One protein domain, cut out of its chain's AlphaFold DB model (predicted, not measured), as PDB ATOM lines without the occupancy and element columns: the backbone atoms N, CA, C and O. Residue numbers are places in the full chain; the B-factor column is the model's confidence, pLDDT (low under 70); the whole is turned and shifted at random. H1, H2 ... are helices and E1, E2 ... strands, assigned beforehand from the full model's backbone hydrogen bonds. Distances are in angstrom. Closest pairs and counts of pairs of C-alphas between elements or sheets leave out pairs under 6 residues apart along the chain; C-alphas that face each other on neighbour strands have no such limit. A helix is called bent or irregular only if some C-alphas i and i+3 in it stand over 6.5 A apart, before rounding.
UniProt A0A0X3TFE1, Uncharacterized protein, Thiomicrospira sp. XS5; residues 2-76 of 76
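AT A GLANCE: This is residues 2 to 76 of the 76 residues of an uncharacterized protein of Thiomicrospira sp. XS5 (UniProt A0A0X3TFE1). A small two-stranded hairpin, E1 and E2, sits at one end of a long open fork whose two prongs are the helices H1 and H2. Both helices reach from the hairpin's end along the long axis, with an empty gap between them; H2 is the longer prong, and residues 2 to 16 of H1 and residues 48 to 76, of which 48 to 74 belong to H2, stand free. The printed part has 75 residues with two named helices and two named strands in the order H1, E1, E2, H2; the sheet has the order E1 - E2 and is antiparallel, and the class is mostly helix. The whole is extended, with a radius of gyration of the C-alphas of 20.7 A, and its outline is a rod spanning 76 by 22 by 11 A.

IN THESE COORDINATES: Strand E1 is residues 26 to 30, 12.6 A from first to last C-alpha, and strand E2 is residues 33 to 38, 15.2 A. Helix H1, residues 2 to 21, measures 27.8 A and begins with C-alpha 2 at (220.468, 192.061, 202.321). Helix H2, residues 42 to 74, measures 49.6 A, from C-alpha 42 at (200.131, 169.370, 203.516) to C-alpha 74 at (243.111, 187.307, 186.418). H2 is irregular, with C-alphas 46 and 49 at 7.1 A, and has a kink of 32 degrees near residue 49.

HOW THE PARTS SIT: E1 and E2 form a hairpin, antiparallel at 144 degrees between their directions. The C-alphas of Gln 29 and Ser 34 face each other at 4.4 A. N 26 and O 38, at 2.9 A, and N 35 and O 28, at 3.0 A, are within hydrogen-bond range. The closest C-alphas of E1 and H2 are those of Leu 26 and Glu 42, 7.7 A apart. H1 and H2 are close but not clearly touching, and their closest C-alphas are those of Leu 21 and Ile 43, at 6.8 A. Their lines stand at a shallow tilt of 13 degrees, opposite ways, though the line of H2 is a rough one. H1 and E2 are apart. Of the O i to N i+4 pairs, 15 of 16 in H1 and 27 of 29 in H2 are within hydrogen-bond range.

THE WHOLE: The two C-alphas farthest apart are those of Ala 32 and Arg 76, at 76.6 A, and residue 76 is the chain's last. The printed part has no cut. The links H1 to E1, E1 to E2 and E2 to H2 are tight. The mean pLDDT of the printed part of this model is 71.3, and residues 2 to 3, 16 to 44 and 75 to 76 are under 70.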
ATOM      1  N   CYS A   2     221.210 193.257 202.764       55.50
ATOM      2  CA  CYS A   2     220.468 192.061 202.321       55.50
ATOM      3  C   CYS A   2     220.339 190.957 203.391       55.50
ATOM      4  O   CYS A   2     219.317 190.287 203.458       55.50
ATOM      5  N   ILE A   3     221.344 190.804 204.263       68.62
ATOM      6  CA  ILE A   3     221.353 189.787 205.332       68.62
ATOM      7  C   ILE A   3     220.262 190.055 206.384       68.62
ATOM      8  O   ILE A   3     219.608 189.123 206.835       68.62
ATOM      9  N   GLY A   4     220.024 191.325 206.737       74.94
ATOM     10  CA  GLY A   4     218.988 191.696 207.709       74.94
ATOM     11  C   GLY A   4     217.576 191.468 207.168       74.94
ATOM     12  O   GLY A   4     216.721 190.954 207.878       74.94
ATOM     13  N   ILE A   5     217.365 191.769 205.884       71.62
ATOM     14  CA  ILE A   5     216.110 191.467 205.185       71.62
ATOM     15  C   ILE A   5     215.911 189.946 205.094       71.62
ATOM     16  O   ILE A   5     214.831 189.461 205.399       71.62
ATOM     17  N   GLY A   6     216.960 189.178 204.779       72.31
ATOM     18  CA  GLY A   6     216.893 187.712 204.754       72.31
ATOM     19  C   GLY A   6     216.505 187.097 206.102       72.31
ATOM     20  O   GLY A   6     215.642 186.225 206.148       72.31
ATOM     21  N   LEU A   7     217.080 187.592 207.203       73.62
ATOM     22  CA  LEU A   7     216.726 187.164 208.562       73.62
ATOM     23  C   LEU A   7     215.292 187.548 208.941       73.62
ATOM     24  O   LEU A   7     214.581 186.730 209.514       73.62
ATOM     25  N   ALA A   8     214.852 188.758 208.587       71.38
ATOM     26  CA  ALA A   8     213.484 189.201 208.837       71.38
ATOM     27  C   ALA A   8     212.462 188.348 208.074       71.38
ATOM     28  O   ALA A   8     211.466 187.937 208.660       71.38
ATOM     29  N   LEU A   9     212.728 188.021 206.803       71.88
ATOM     30  CA  LEU A   9     211.874 187.118 206.030       71.88
ATOM     31  C   LEU A   9     211.882 185.692 206.587       71.88
ATOM     32  O   LEU A   9     210.820 185.089 206.649       71.88
ATOM     33  N   ALA A  10     213.029 185.162 207.020       72.81
ATOM     34  CA  ALA A  10     213.098 183.834 207.633       72.81
ATOM     35  C   ALA A  10     212.303 183.763 208.946       72.81
ATOM     36  O   ALA A  10     211.617 182.777 209.201       72.81
ATOM     37  N   PHE A  11     212.355 184.825 209.752       79.62
ATOM     38  CA  PHE A  11     211.594 184.923 210.995       79.62
ATOM     39  C   PHE A  11     210.092 185.076 210.737       79.62
ATOM     40  O   PHE A  11     209.284 184.433 211.400       79.62
ATOM     41  N   LEU A  12     209.720 185.883 209.735       71.88
ATOM     42  CA  LEU A  12     208.334 186.002 209.293       71.88
ATOM     43  C   LEU A  12     207.817 184.650 208.798       71.88
ATOM     44  O   LEU A  12     206.720 184.256 209.165       71.88
ATOM     45  N   LEU A  13     208.627 183.926 208.020       71.38
ATOM     46  CA  LEU A  13     208.292 182.598 207.525       71.38
ATOM     47  C   LEU A  13     208.071 181.630 208.685       71.38
ATOM     48  O   LEU A  13     207.053 180.962 208.702       71.38
ATOM     49  N   TRP A  14     208.973 181.600 209.670       72.25
ATOM     50  CA  TRP A  14     208.845 180.747 210.854       72.25
ATOM     51  C   TRP A  14     207.560 181.037 211.633       72.25
ATOM     52  O   TRP A  14     206.803 180.125 211.947       72.25
ATOM     53  N   PHE A  15     207.300 182.312 211.925       72.38
ATOM     54  CA  PHE A  15     206.135 182.723 212.706       72.38
ATOM     55  C   PHE A  15     204.820 182.442 211.974       72.38
ATOM     56  O   PHE A  15     203.848 181.990 212.573       72.38
ATOM     57  N   TYR A  16     204.789 182.707 210.667       64.44
ATOM     58  CA  TYR A  16     203.597 182.498 209.851       64.44
ATOM     59  C   TYR A  16     203.374 181.021 209.527       64.44
ATOM     60  O   TYR A  16     202.232 180.615 209.346       64.44
ATOM     61  N   SER A  17     204.447 180.223 209.508       63.53
ATOM     62  CA  SER A  17     204.386 178.769 209.447       63.53
ATOM     63  C   SER A  17     203.491 178.279 210.589       63.53
ATOM     64  O   SER A  17     202.377 177.847 210.313       63.53
ATOM     65  N   ASP A  18     203.890 178.426 211.855       62.41
ATOM     66  CA  ASP A  18     203.133 177.886 213.006       62.41
ATOM     67  C   ASP A  18     201.635 178.258 212.993       62.41
ATOM     68  O   ASP A  18     200.775 177.428 213.281       62.41
ATOM     69  N   ALA A  19     201.305 179.491 212.595       59.25
ATOM     70  CA  ALA A  19     199.922 179.966 212.532       59.25
ATOM     71  C   ALA A  19     199.091 179.357 211.384       59.25
ATOM     72  O   ALA A  19     197.880 179.212 211.529       59.25
ATOM     73  N   LEU A  20     199.711 179.009 210.251       57.47
ATOM     74  CA  LEU A  20     199.036 178.399 209.099       57.47
ATOM     75  C   LEU A  20     198.986 176.870 209.186       57.47
ATOM     76  O   LEU A  20     198.030 176.282 208.693       57.47
ATOM     77  N   LEU A  21     199.977 176.216 209.806       52.66
ATOM     78  CA  LEU A  21     200.053 174.747 209.868       52.66
ATOM     79  C   LEU A  21     198.871 174.096 210.593       52.66
ATOM     80  O   LEU A  21     198.533 172.960 210.266       52.66
ATOM     81  N   SER A  22     198.237 174.802 211.534       52.66
ATOM     82  CA  SER A  22     197.099 174.278 212.299       52.66
ATOM     83  C   SER A  22     195.895 173.899 211.427       52.66
ATOM     84  O   SER A  22     195.076 173.097 211.868       52.66
ATOM     85  N   GLU A  23     195.754 174.471 210.228       54.75
ATOM     86  CA  GLU A  23     194.646 174.163 209.310       54.75
ATOM     87  C   GLU A  23     194.983 173.044 208.309       54.75
ATOM     88  O   GLU A  23     194.086 172.513 207.661       54.75
ATOM     89  N   TYR A  24     196.251 172.631 208.219       53.12
ATOM     90  CA  TYR A  24     196.757 171.650 207.246       53.12
ATOM     91  C   TYR A  24     196.914 170.233 207.831       53.12
ATOM     92  O   TYR A  24     197.740 169.433 207.375       53.12
ATOM     93  N   GLY A  25     196.146 169.928 208.879       51.97
ATOM     94  CA  GLY A  25     196.061 168.596 209.472       51.97
ATOM     95  C   GLY A  25     195.127 167.692 208.669       51.97
ATOM     96  O   GLY A  25     193.949 168.003 208.484       51.97
ATOM     97  N   LEU A  26     195.629 166.540 208.222       51.03
ATOM     98  CA  LEU A  26     194.821 165.537 207.535       51.03
ATOM     99  C   LEU A  26     193.945 164.821 208.578       51.03
ATOM    100  O   LEU A  26     194.425 164.007 209.377       51.03
ATOM    101  N   THR A  27     192.657 165.162 208.600       56.31
ATOM    102  CA  THR A  27     191.662 164.533 209.475       56.31
ATOM    103  C   THR A  27     190.924 163.452 208.696       56.31
ATOM    104  O   THR A  27     190.256 163.734 207.705       56.31
ATOM    105  N   GLU A  28     191.046 162.194 209.125       54.56
ATOM    106  CA  GLU A  28     190.246 161.104 208.563       54.56
ATOM    107  C   GLU A  28     189.097 160.762 209.511       54.56
ATOM    108  O   GLU A  28     189.245 160.713 210.738       54.56
ATOM    109  N   GLN A  29     187.919 160.522 208.936       54.00
ATOM    110  CA  GLN A  29     186.733 160.148 209.692       54.00
ATOM    111  C   GLN A  29     186.589 158.626 209.710       54.00
ATOM    112  O   GLN A  29     186.205 158.010 208.719       54.00
ATOM    113  N   VAL A  30     186.891 158.016 210.859       61.78
ATOM    114  CA  VAL A  30     186.760 156.571 211.071       61.78
ATOM    115  C   VAL A  30     185.515 156.326 211.920       61.78
ATOM    116  O   VAL A  30     185.498 156.569 213.128       61.78
ATOM    117  N   GLY A  31     184.432 155.871 211.285       69.25
ATOM    118  CA  GLY A  31     183.152 155.644 211.963       69.25
ATOM    119  C   GLY A  31     182.479 156.956 212.391       69.25
ATOM    120  O   GLY A  31     182.171 157.793 211.549       69.25
ATOM    121  N   ALA A  32     182.234 157.141 213.693       65.62
ATOM    122  CA  ALA A  32     181.617 158.354 214.256       65.62
ATOM    123  C   ALA A  32     182.634 159.364 214.829       65.62
ATOM    124  O   ALA A  32     182.239 160.362 215.428       65.62
ATOM    125  N   THR A  33     183.934 159.109 214.672       50.88
ATOM    126  CA  THR A  33     185.009 159.890 215.297       50.88
ATOM    127  C   THR A  33     186.002 160.392 214.252       50.88
ATOM    128  O   THR A  33     186.491 159.611 213.437       50.88
ATOM    129  N   SER A  34     186.302 161.692 214.278       57.06
ATOM    130  CA  SER A  34     187.389 162.297 213.500       57.06
ATOM    131  C   SER A  34     188.712 162.091 214.230       57.06
ATOM    132  O   SER A  34     188.850 162.511 215.381       57.06
ATOM    133  N   ILE A  35     189.678 161.454 213.574       62.91
ATOM    134  CA  ILE A  35     191.010 161.206 214.128       62.91
ATOM    135  C   ILE A  35     192.015 161.945 213.239       62.91
ATOM    136  O   ILE A  35     191.967 161.843 212.014       62.91
ATOM    137  N   VAL A  36     192.908 162.723 213.850       64.12
ATOM    138  CA  VAL A  36     194.017 163.372 213.137       64.12
ATOM    139  C   VAL A  36     195.038 162.282 212.810       64.12
ATOM    140  O   VAL A  36     195.654 161.729 213.720       64.12
ATOM    141  N   VAL A  37     195.171 161.926 211.531       65.06
ATOM    142  CA  VAL A  37     196.055 160.831 211.083       65.06
ATOM    143  C   VAL A  37     197.462 161.346 210.806       65.06
ATOM    144  O   VAL A  37     198.444 160.671 211.116       65.06
ATOM    145  N   ALA A  38     197.570 162.558 210.265       63.19
ATOM    146  CA  ALA A  38     198.842 163.223 210.041       63.19
ATOM    147  C   ALA A  38     198.664 164.728 210.222       63.19
ATOM    148  O   ALA A  38     197.984 165.393 209.438       63.19
ATOM    149  N   ASP A  39     199.279 165.258 211.270       60.09
ATOM    150  CA  ASP A  39     199.346 166.693 211.474       60.09
ATOM    151  C   ASP A  39     200.417 167.275 210.535       60.09
ATOM    152  O   ASP A  39     201.462 166.653 210.329       60.09
ATOM    153  N   HIS A  40     200.159 168.442 209.937       62.41
ATOM    154  CA  HIS A  40     201.158 169.219 209.184       62.41
ATOM    155  C   HIS A  40     201.638 168.605 207.845       62.41
ATOM    156  O   HIS A  40     202.603 169.087 207.246       62.41
ATOM    157  N   TRP A  41     200.980 167.561 207.330       62.88
ATOM    158  CA  TRP A  41     201.412 166.847 206.117       62.88
ATOM    159  C   TRP A  41     201.333 167.697 204.841       62.88
ATOM    160  O   TRP A  41     202.218 167.635 203.983       62.88
ATOM    161  N   GLU A  42     200.311 168.545 204.719       66.62
ATOM    162  CA  GLU A  42     200.131 169.370 203.516       66.62
ATOM    163  C   GLU A  42     201.146 170.516 203.425       66.62
ATOM    164  O   GLU A  42     201.318 171.139 202.370       66.62
ATOM    165  N   ILE A  43     201.914 170.749 204.494       68.31
ATOM    166  CA  ILE A  43     202.936 171.783 204.476       68.31
ATOM    167  C   ILE A  43     204.082 171.457 203.519       68.31
ATOM    168  O   ILE A  43     204.680 172.361 202.933       68.31
ATOM    169  N   VAL A  44     204.363 170.169 203.310       68.62
ATOM    170  CA  VAL A  44     205.402 169.708 202.382       68.62
ATOM    171  C   VAL A  44     205.057 170.149 200.957       68.62
ATOM    172  O   VAL A  44     205.914 170.664 200.235       68.62
ATOM    173  N   TRP A  45     203.779 170.050 200.588       71.06
ATOM    174  CA  TRP A  45     203.248 170.483 199.291       71.06
ATOM    175  C   TRP A  45     203.134 172.000 199.141       71.06
ATOM    176  O   TRP A  45     203.056 172.499 198.021       71.06
ATOM    177  N   THR A  46     203.187 172.745 200.242       73.31
ATOM    178  CA  THR A  46     203.199 174.213 200.214       73.31
ATOM    179  C   THR A  46     204.627 174.768 200.183       73.31
ATOM    180  O   THR A  46     204.903 175.747 199.489       73.31
ATOM    181  N   LEU A  47     205.573 174.127 200.879       72.44
ATOM    182  CA  LEU A  47     206.954 174.604 201.023       72.44
ATOM    183  C   LEU A  47     207.910 174.158 199.910       72.44
ATOM    184  O   LEU A  47     208.946 174.800 199.712       72.44
ATOM    185  N   TRP A  48     207.597 173.101 199.154       78.56
ATOM    186  CA  TRP A  48     208.489 172.615 198.091       78.56
ATOM    187  C   TRP A  48     208.883 173.660 197.023       78.56
ATOM    188  O   TRP A  48     210.052 173.642 196.622       78.56
ATOM    189  N   PRO A  49     208.035 174.621 196.581       79.69
ATOM    190  CA  PRO A  49     208.444 175.591 195.563       79.69
ATOM    191  C   PRO A  49     209.458 176.582 196.139       79.69
ATOM    192  O   PRO A  49     210.376 177.024 195.449       79.69
ATOM    193  N   LEU A  50     209.325 176.897 197.431       82.00
ATOM    194  CA  LEU A  50     210.250 177.755 198.156       82.00
ATOM    195  C   LEU A  50     211.614 177.071 198.316       82.00
ATOM    196  O   LEU A  50     212.648 177.696 198.090       82.00
ATOM    197  N   ALA A  51     211.626 175.773 198.633       76.38
ATOM    198  CA  ALA A  51     212.853 174.980 198.702       76.38
ATOM    199  C   ALA A  51     213.590 174.939 197.348       76.38
ATOM    200  O   ALA A  51     214.808 175.139 197.300       76.38
ATOM    201  N   LEU A  52     212.860 174.764 196.241       82.06
ATOM    202  CA  LEU A  52     213.424 174.833 194.888       82.06
ATOM    203  C   LEU A  52     214.007 176.216 194.575       82.06
ATOM    204  O   LEU A  52     215.108 176.318 194.032       82.06
ATOM    205  N   LEU A  53     213.314 177.286 194.964       80.62
ATOM    206  CA  LEU A  53     213.796 178.655 194.790       80.62
ATOM    207  C   LEU A  53     215.104 178.903 195.557       80.62
ATOM    208  O   LEU A  53     216.043 179.466 194.991       80.62
ATOM    209  N   PHE A  54     215.214 178.424 196.800       85.06
ATOM    210  CA  PHE A  54     216.462 178.500 197.569       85.06
ATOM    211  C   PHE A  54     217.602 177.705 196.930       85.06
ATOM    212  O   PHE A  54     218.739 178.178 196.916       85.06
ATOM    213  N   MET A  55     217.315 176.536 196.353       83.56
ATOM    214  CA  MET A  55     218.314 175.732 195.648       83.56
ATOM    215  C   MET A  55     218.874 176.471 194.423       83.56
ATOM    216  O   MET A  55     220.092 176.528 194.232       83.56
ATOM    217  N   VAL A  56     218.004 177.098 193.625       85.31
ATOM    218  CA  VAL A  56     218.409 177.907 192.464       85.31
ATOM    219  C   VAL A  56     219.220 179.125 192.903       85.31
ATOM    220  O   VAL A  56     220.285 179.388 192.344       85.31
ATOM    221  N   LEU A  57     218.762 179.840 193.934       88.44
ATOM    222  CA  LEU A  57     219.485 180.978 194.511       88.44
ATOM    223  C   LEU A  57     220.880 180.582 194.997       88.44
ATOM    224  O   LEU A  57     221.849 181.267 194.676       88.44
ATOM    225  N   GLY A  58     220.998 179.458 195.707       90.69
ATOM    226  CA  GLY A  58     222.283 178.910 196.137       90.69
ATOM    227  C   GLY A  58     223.207 178.622 194.955       90.69
ATOM    228  O   GLY A  58     224.359 179.055 194.953       90.69
ATOM    229  N   GLY A  59     222.692 177.977 193.903       88.00
ATOM    230  CA  GLY A  59     223.448 177.708 192.675       88.00
ATOM    231  C   GLY A  59     223.951 178.983 191.991       88.00
ATOM    232  O   GLY A  59     225.138 179.096 191.674       88.00
ATOM    233  N   VAL A  60     223.082 179.982 191.822       88.19
ATOM    234  CA  VAL A  60     223.452 181.286 191.242       88.19
ATOM    235  C   VAL A  60     224.511 181.981 192.095       88.19
ATOM    236  O   VAL A  60     225.484 182.514 191.560       88.19
ATOM    237  N   MET A  61     224.367 181.946 193.418       88.94
ATOM    238  CA  MET A  61     225.296 182.586 194.345       88.94
ATOM    239  C   MET A  61     226.689 181.942 194.297       88.94
ATOM    240  O   MET A  61     227.691 182.659 194.265       88.94
ATOM    241  N   VAL A  62     226.770 180.611 194.191       89.75
ATOM    242  CA  VAL A  62     228.037 179.881 193.998       89.75
ATOM    243  C   VAL A  62     228.681 180.238 192.659       89.75
ATOM    244  O   VAL A  62     229.873 180.546 192.611       89.75
ATOM    245  N   LEU A  63     227.908 180.261 191.569       88.75
ATOM    246  CA  LEU A  63     228.422 180.627 190.245       88.75
ATOM    247  C   LEU A  63     228.950 182.065 190.212       88.75
ATOM    248  O   LEU A  63     230.025 182.320 189.663       88.75
ATOM    249  N   LEU A  64     228.230 183.005 190.828       89.75
ATOM    250  CA  LEU A  64     228.676 184.389 190.970       89.75
ATOM    251  C   LEU A  64     229.950 184.477 191.806       89.75
ATOM    252  O   LEU A  64     230.893 185.153 191.396       89.75
ATOM    253  N   PHE A  65     230.020 183.760 192.927       91.50
ATOM    254  CA  PHE A  65     231.208 183.728 193.774       91.50
ATOM    255  C   PHE A  65     232.437 183.217 193.013       91.50
ATOM    256  O   PHE A  65     233.485 183.865 193.023       91.50
ATOM    257  N   LEU A  66     232.307 182.104 192.285       90.88
ATOM    258  CA  LEU A  66     233.388 181.556 191.461       90.88
ATOM    259  C   LEU A  66     233.797 182.516 190.339       90.88
ATOM    260  O   LEU A  66     234.987 182.697 190.083       90.88
ATOM    261  N   LYS A  67     232.833 183.182 189.696       88.00
ATOM    262  CA  LYS A  67     233.101 184.154 188.628       88.00
ATOM    263  C   LYS A  67     233.828 185.397 189.144       88.00
ATOM    264  O   LYS A  67     234.752 185.869 188.487       88.00
ATOM    265  N   VAL A  68     233.444 185.907 190.315       89.00
ATOM    266  CA  VAL A  68     234.131 187.025 190.980       89.00
ATOM    267  C   VAL A  68     235.546 186.613 191.381       89.00
ATOM    268  O   VAL A  68     236.493 187.329 191.068       89.00
ATOM    269  N   ARG A  69     235.714 185.434 191.994       87.12
ATOM    270  CA  ARG A  69     237.037 184.892 192.354       87.12
ATOM    271  C   ARG A  69     237.949 184.766 191.139       87.12
ATOM    272  O   ARG A  69     239.097 185.176 191.219       87.12
ATOM    273  N   ARG A  70     237.434 184.258 190.016       84.44
ATOM    274  CA  ARG A  70     238.211 184.115 188.779       84.44
ATOM    275  C   ARG A  70     238.696 185.461 188.242       84.44
ATOM    276  O   ARG A  70     239.877 185.584 187.960       84.44
ATOM    277  N   ARG A  71     237.829 186.481 188.172       82.06
ATOM    278  CA  ARG A  71     238.251 187.823 187.725       82.06
ATOM    279  C   ARG A  71     239.302 188.456 188.635       82.06
ATOM    280  O   ARG A  71     240.219 189.086 188.139       82.06
ATOM    281  N   LEU A  72     239.184 188.272 189.950       76.88
ATOM    282  CA  LEU A  72     240.163 188.797 190.908       76.88
ATOM    283  C   LEU A  72     241.536 188.115 190.808       76.88
ATOM    284  O   LEU A  72     242.533 188.721 191.180       76.88
ATOM    285  N   VAL A  73     241.583 186.861 190.350       78.88
ATOM    286  CA  VAL A  73     242.842 186.146 190.089       78.88
ATOM    287  C   VAL A  73     243.463 186.580 188.761       78.88
ATOM    288  O   VAL A  73     244.678 186.632 188.668       78.88
ATOM    289  N   GLU A  74     242.649 186.901 187.756       70.94
ATOM    290  CA  GLU A  74     243.111 187.307 186.418       70.94
ATOM    291  C   GLU A  74     243.688 188.737 186.374       70.94
ATOM    292  O   GLU A  74     244.493 189.051 185.508       70.94
ATOM    293  N   GLU A  75     243.302 189.597 187.320       60.06
ATOM    294  CA  GLU A  75     243.800 190.978 187.474       60.06
ATOM    295  C   GLU A  75     245.093 191.081 188.322       60.06
ATOM    296  O   GLU A  75     245.552 192.187 188.611       60.06
ATOM    297  N   ARG A  76     245.672 189.954 188.763       50.81
ATOM    298  CA  ARG A  76     246.938 189.894 189.516       50.81
ATOM    299  C   ARG A  76     248.049 189.308 188.654       50.81
ATOM    300  O   ARG A  76     249.173 189.846 188.755       50.81
TER     301      ARG A  76